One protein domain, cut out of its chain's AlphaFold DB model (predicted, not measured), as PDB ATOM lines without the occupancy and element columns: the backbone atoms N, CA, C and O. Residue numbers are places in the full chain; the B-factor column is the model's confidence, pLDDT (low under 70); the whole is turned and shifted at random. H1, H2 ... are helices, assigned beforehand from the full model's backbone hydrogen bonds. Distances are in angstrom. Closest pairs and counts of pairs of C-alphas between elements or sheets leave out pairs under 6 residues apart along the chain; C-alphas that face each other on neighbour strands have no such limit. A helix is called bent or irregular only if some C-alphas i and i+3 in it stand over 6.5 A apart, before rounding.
ATOM      1  N   HIS A 310      -3.156 -30.205 -25.650       81.31
ATOM      2  CA  HIS A 310      -2.119 -29.183 -25.841       81.31
ATOM      3  C   HIS A 310      -0.965 -29.656 -26.742       81.31
ATOM      4  O   HIS A 310      -0.335 -28.843 -27.415       81.31
ATOM      5  N   LEU A 311      -0.704 -30.968 -26.794       78.50
ATOM      6  CA  LEU A 311       0.282 -31.560 -27.703       78.50
ATOM      7  C   LEU A 311      -0.102 -31.369 -29.175       78.50
ATOM      8  O   LEU A 311       0.759 -31.062 -29.997       78.50
ATOM      9  N   THR A 312      -1.383 -31.513 -29.513       83.56
ATOM     10  CA  THR A 312      -1.874 -31.329 -30.883       83.56
ATOM     11  C   THR A 312      -1.729 -29.870 -31.311       83.56
ATOM     12  O   THR A 312      -1.149 -29.602 -32.363       83.56
ATOM     13  N   ASP A 313      -2.156 -28.931 -30.463       82.69
ATOM     14  CA  ASP A 313      -2.030 -27.490 -30.721       82.69
ATOM     15  C   ASP A 313      -0.564 -27.060 -30.861       82.69
ATOM     16  O   ASP A 313      -0.204 -26.285 -31.751       82.69
ATOM     17  N   MET A 314       0.310 -27.603 -30.009       80.69
ATOM     18  CA  MET A 314       1.748 -27.362 -30.075       80.69
ATOM     19  C   MET A 314       2.334 -27.875 -31.392       80.69
ATOM     20  O   MET A 314       3.065 -27.142 -32.058       80.69
ATOM     21  N   CYS A 315       1.978 -29.091 -31.801       84.31
ATOM     22  CA  CYS A 315       2.433 -29.665 -33.060       84.31
ATOM     23  C   CYS A 315       1.947 -28.869 -34.272       84.31
ATOM     24  O   CYS A 315       2.745 -28.591 -35.166       84.31
ATOM     25  N   ILE A 316       0.689 -28.418 -34.285       84.88
ATOM     26  CA  ILE A 316       0.155 -27.553 -35.349       84.88
ATOM     27  C   ILE A 316       0.925 -26.230 -35.408       84.88
ATOM     28  O   ILE A 316       1.364 -25.812 -36.482       84.88
ATOM     29  N   ASN A 317       1.142 -25.573 -34.265       81.00
ATOM     30  CA  ASN A 317       1.892 -24.316 -34.211       81.00
ATOM     31  C   ASN A 317       3.340 -24.485 -34.670       81.00
ATOM     32  O   ASN A 317       3.864 -23.657 -35.420       81.00
ATOM     33  N   MET A 318       3.975 -25.576 -34.258       79.19
ATOM     34  CA  MET A 318       5.341 -25.894 -34.631       79.19
ATOM     35  C   MET A 318       5.456 -26.153 -36.138       79.19
ATOM     36  O   MET A 318       6.267 -25.511 -36.810       79.19
ATOM     37  N   LEU A 319       4.580 -26.994 -36.695       82.69
ATOM     38  CA  LEU A 319       4.494 -27.255 -38.134       82.69
ATOM     39  C   LEU A 319       4.267 -25.966 -38.933       82.69
ATOM     40  O   LEU A 319       4.958 -25.726 -39.922       82.69
ATOM     41  N   ASN A 320       3.374 -25.088 -38.471       82.75
ATOM     42  CA  ASN A 320       3.102 -23.800 -39.115       82.75
ATOM     43  C   ASN A 320       4.288 -22.825 -39.060       82.75
ATOM     44  O   ASN A 320       4.440 -21.974 -39.945       82.75
ATOM     45  N   ARG A 321       5.123 -22.898 -38.017       81.06
ATOM     46  CA  ARG A 321       6.340 -22.083 -37.902       81.06
ATOM     47  C   ARG A 321       7.414 -22.581 -38.868       81.06
ATOM     48  O   ARG A 321       8.027 -21.776 -39.564       81.06
ATOM     49  N   PHE A 322       7.589 -23.894 -38.965       79.19
ATOM     50  CA  PHE A 322       8.597 -24.508 -39.829       79.19
ATOM     51  C   PHE A 322       8.207 -24.545 -41.303       79.19
ATOM     52  O   PHE A 322       9.058 -24.321 -42.152       79.19
ATOM     53  N   SER A 323       6.922 -24.687 -41.632       79.50
ATOM     54  CA  SER A 323       6.449 -24.543 -43.014       79.50
ATOM     55  C   SER A 323       6.809 -23.179 -43.614       79.50
ATOM     56  O   SER A 323       6.913 -23.058 -44.833       79.50
ATOM     57  N   ARG A 324       6.993 -22.151 -42.776       79.25
ATOM     58  CA  ARG A 324       7.395 -20.807 -43.205       79.25
ATOM     59  C   ARG A 324       8.913 -20.621 -43.294       79.25
ATOM     60  O   ARG A 324       9.356 -19.758 -44.045       79.25
ATOM     61  N   ASN A 325       9.705 -21.440 -42.601       77.81
ATOM     62  CA  ASN A 325      11.167 -21.375 -42.610       77.81
ATOM     63  C   ASN A 325      11.762 -22.605 -43.308       77.81
ATOM     64  O   ASN A 325      11.814 -23.692 -42.744       77.81
ATOM     65  N   LYS A 326      12.278 -22.423 -44.531       73.31
ATOM     66  CA  LYS A 326      12.828 -23.512 -45.366       73.31
ATOM     67  C   LYS A 326      14.048 -24.232 -44.777       73.31
ATOM     68  O   LYS A 326      14.412 -25.293 -45.271       73.31
ATOM     69  N   GLN A 327      14.689 -23.669 -43.757       76.75
ATOM     70  CA  GLN A 327      15.802 -24.303 -43.058       76.75
ATOM     71  C   GLN A 327      15.302 -24.810 -41.706       76.75
ATOM     72  O   GLN A 327      15.229 -24.040 -40.749       76.75
ATOM     73  N   LEU A 328      14.939 -26.095 -41.631       72.75
ATOM     74  CA  LEU A 328      14.821 -26.781 -40.345       72.75
ATOM     75  C   LEU A 328      16.220 -27.196 -39.887       72.75
ATOM     76  O   LEU A 328      16.874 -27.973 -40.584       72.75
ATOM     77  N   PRO A 329      16.673 -26.750 -38.709       76.19
ATOM     78  CA  PRO A 329      17.818 -27.368 -38.063       76.19
ATOM     79  C   PRO A 329      17.520 -28.847 -37.790       76.19
ATOM     80  O   PRO A 329      16.427 -29.193 -37.342       76.19
ATOM     81  N   GLU A 330      18.507 -29.713 -38.016       79.06
ATOM     82  CA  GLU A 330      18.405 -31.174 -37.863       79.06
ATOM     83  C   GLU A 330      17.851 -31.597 -36.489       79.06
ATOM     84  O   GLU A 330      17.082 -32.551 -36.378       79.06
ATOM     85  N   LYS A 331      18.124 -30.789 -35.455       75.00
ATOM     86  CA  LYS A 331      17.613 -30.945 -34.084       75.00
ATOM     87  C   LYS A 331      16.078 -31.023 -33.984       75.00
ATOM     88  O   LYS A 331      15.567 -31.562 -33.009       75.00
ATOM     89  N   TYR A 332      15.337 -30.508 -34.968       75.50
ATOM     90  CA  TYR A 332      13.871 -30.481 -34.949       75.50
ATOM     91  C   TYR A 332      13.213 -31.648 -35.699       75.50
ATOM     92  O   TYR A 332      11.997 -31.810 -35.601       75.50
ATOM     93  N   MET A 333      13.982 -32.485 -36.405       78.12
ATOM     94  CA  MET A 333      13.431 -33.592 -37.205       78.12
ATOM     95  C   MET A 333      12.774 -34.677 -36.334       78.12
ATOM     96  O   MET A 333      11.679 -35.132 -36.661       78.12
ATOM     97  N   ASP A 334      13.377 -35.035 -35.192       79.75
ATOM     98  CA  ASP A 334      12.784 -36.008 -34.252       79.75
ATOM     99  C   ASP A 334      11.456 -35.493 -33.673       79.75
ATOM    100  O   ASP A 334      10.462 -36.212 -33.598       79.75
ATOM    101  N   MET A 335      11.401 -34.203 -33.333       77.44
ATOM    102  CA  MET A 335      10.188 -33.590 -32.791       77.44
ATOM    103  C   MET A 335       9.066 -33.511 -33.840       77.44
ATOM    104  O   MET A 335       7.910 -33.784 -33.521       77.44
ATOM    105  N   MET A 336       9.398 -33.240 -35.105       80.75
ATOM    106  CA  MET A 336       8.440 -33.268 -36.218       80.75
ATOM    107  C   MET A 336       7.881 -34.674 -36.468       80.75
ATOM    108  O   MET A 336       6.678 -34.818 -36.681       80.75
ATOM    109  N   ALA A 337       8.716 -35.714 -36.381       84.50
ATOM    110  CA  ALA A 337       8.274 -37.103 -36.512       84.50
ATOM    111  C   ALA A 337       7.305 -37.508 -35.387       84.50
ATOM    112  O   ALA A 337       6.280 -38.145 -35.638       84.50
ATOM    113  N   ARG A 338       7.576 -37.080 -34.146       83.81
ATOM    114  CA  ARG A 338       6.646 -37.277 -33.021       83.81
ATOM    115  C   ARG A 338       5.339 -36.518 -33.224       83.81
ATOM    116  O   ARG A 338       4.276 -37.062 -32.940       83.81
ATOM    117  N   CYS A 339       5.402 -35.297 -33.750       86.31
ATOM    118  CA  CYS A 339       4.209 -34.516 -34.058       86.31
ATOM    119  C   CYS A 339       3.340 -35.148 -35.146       86.31
ATOM    120  O   CYS A 339       2.118 -35.165 -35.007       86.31
ATOM    121  N   ASP A 340       3.948 -35.722 -36.182       87.19
ATOM    122  CA  ASP A 340       3.229 -36.481 -37.207       87.19
ATOM    123  C   ASP A 340       2.503 -37.698 -36.603       87.19
ATOM    124  O   ASP A 340       1.333 -37.932 -36.901       87.19
ATOM    125  N   LEU A 341       3.141 -38.422 -35.673       87.50
ATOM    126  CA  LEU A 341       2.508 -39.537 -34.960       87.50
ATOM    127  C   LEU A 341       1.309 -39.082 -34.110       87.50
ATOM    128  O   LEU A 341       0.245 -39.698 -34.162       87.50
ATOM    129  N   VAL A 342       1.460 -37.993 -33.350       87.12
ATOM    130  CA  VAL A 342       0.378 -37.431 -32.523       87.12
ATOM    131  C   VAL A 342      -0.798 -36.985 -33.392       87.12
ATOM    132  O   VAL A 342      -1.948 -37.273 -33.061       87.12
ATOM    133  N   LEU A 343      -0.530 -36.328 -34.524       88.31
ATOM    134  CA  LEU A 343      -1.570 -35.873 -35.447       88.31
ATOM    135  C   LEU A 343      -2.286 -37.036 -36.131       88.31
ATOM    136  O   LEU A 343      -3.510 -37.021 -36.213       88.31
ATOM    137  N   LYS A 344      -1.555 -38.071 -36.556       89.12
ATOM    138  CA  LYS A 344      -2.157 -39.295 -37.104       89.12
ATOM    139  C   LYS A 344      -3.094 -39.952 -36.098       89.12
ATOM    140  O   LYS A 344      -4.229 -40.257 -36.452       89.12
ATOM    141  N   ASN A 345      -2.665 -40.078 -34.843       88.00
ATOM    142  CA  ASN A 345      -3.501 -40.635 -33.781       88.00
ATOM    143  C   ASN A 345      -4.748 -39.769 -33.521       88.00
ATOM    144  O   ASN A 345      -5.855 -40.297 -33.389       88.00
ATOM    145  N   ALA A 346      -4.604 -38.442 -33.513       85.25
ATOM    146  CA  ALA A 346      -5.732 -37.526 -33.347       85.25
ATOM    147  C   ALA A 346      -6.755 -37.653 -34.491       85.25
ATOM    148  O   ALA A 346      -7.956 -37.733 -34.237       85.25
ATOM    149  N   VAL A 347      -6.291 -37.749 -35.742       88.75
ATOM    150  CA  VAL A 347      -7.158 -37.959 -36.914       88.75
ATOM    151  C   VAL A 347      -7.877 -39.307 -36.836       88.75
ATOM    152  O   VAL A 347      -9.073 -39.374 -37.117       88.75
ATOM    153  N   THR A 348      -7.196 -40.376 -36.404       89.38
ATOM    154  CA  THR A 348      -7.846 -41.687 -36.237       89.38
ATOM    155  C   THR A 348      -8.916 -41.682 -35.150       89.38
ATOM    156  O   THR A 348      -9.942 -42.332 -35.321       89.38
ATOM    157  N   HIS A 349      -8.726 -40.920 -34.067       83.06
ATOM    158  CA  HIS A 349      -9.747 -40.768 -33.030       83.06
ATOM    159  C   HIS A 349     -10.970 -39.992 -33.529       83.06
ATOM    160  O   HIS A 349     -12.089 -40.419 -33.264       83.06
ATOM    161  N   LEU A 350     -10.771 -38.917 -34.303       82.56
ATOM    162  CA  LEU A 350     -11.869 -38.157 -34.914       82.56
ATOM    163  C   LEU A 350     -12.695 -39.003 -35.892       82.56
ATOM    164  O   LEU A 350     -13.910 -38.855 -35.953       82.56
ATOM    165  N   ALA A 351     -12.050 -39.905 -36.636       81.94
ATOM    166  CA  ALA A 351     -12.730 -40.812 -37.558       81.94
ATOM    167  C   ALA A 351     -13.501 -41.949 -36.856       81.94
ATOM    168  O   ALA A 351     -14.342 -42.588 -37.485       81.94
ATOM    169  N   ALA A 352     -13.204 -42.225 -35.581       78.12
ATOM    170  CA  ALA A 352     -13.795 -43.323 -34.816       78.12
ATOM    171  C   ALA A 352     -14.989 -42.904 -33.940       78.12
ATOM    172  O   ALA A 352     -15.688 -43.775 -33.425       78.12
TER     173      ALA A 352
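What this domain is: This is residues 310 to 352 of the 354 residues of an uncharacterized protein of Janthinobacterium sp. 78 (UniProt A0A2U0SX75). One long helix, H2, makes the long axis, and a shorter helix, H1, crosses over its middle stretch at a steep tilt. A loop of residues 323 to 329 turns the backbone from the end of H1 to the beginning of H2, and at the other end residues 347 to 352 of H2 stick out free. The printed part has 43 residues with two named helices, H1 then H2 along the chain, and no named strand; the class is all helix. The whole is only just loose, close to compact, with a radius of gyration of the C-alphas of 11.3 A, and its outline is a rod spanning 36 by 17 by 16 A.

Where its parts are: Find C-alpha 330 at (18.405, -31.174, -37.863); from there H2, residues 330 to 352, runs 34.6 A to C-alpha 352 at (-13.795, -43.323, -34.816). H2 is irregular, but only just: C-alphas 331 and 334 are 7.0 A apart, and its line is a rough one. Then look at C-alpha 310 at (-2.119, -29.183, -25.841), where H1, residues 310 to 322, begins; it measures 18.2 A from first to last C-alpha.

How they stand to each other: Start on H2 at residues 336 to 346, the part of it that alone touches H1, with 9 pairs of C-alphas within 8 A. The closest C-alphas of the two helices are those of Cys 315 and Cys 339, 5.3 A apart. Their centres are 9.9 A apart. The helices run opposite ways at a steep tilt of 51 degrees. In H1 every O i to N i+4 pair is within hydrogen-bond range; in H2, 17 of 19 are.

The domain as a whole: The two C-alphas farthest apart are those of Gln 327 and Ala 352, at 36.1 A. The printed part has no cut, and the link from H1 to H2, 7 residues, is short. The mean pLDDT of the printed part is 81.7, and no printed residue is under 70.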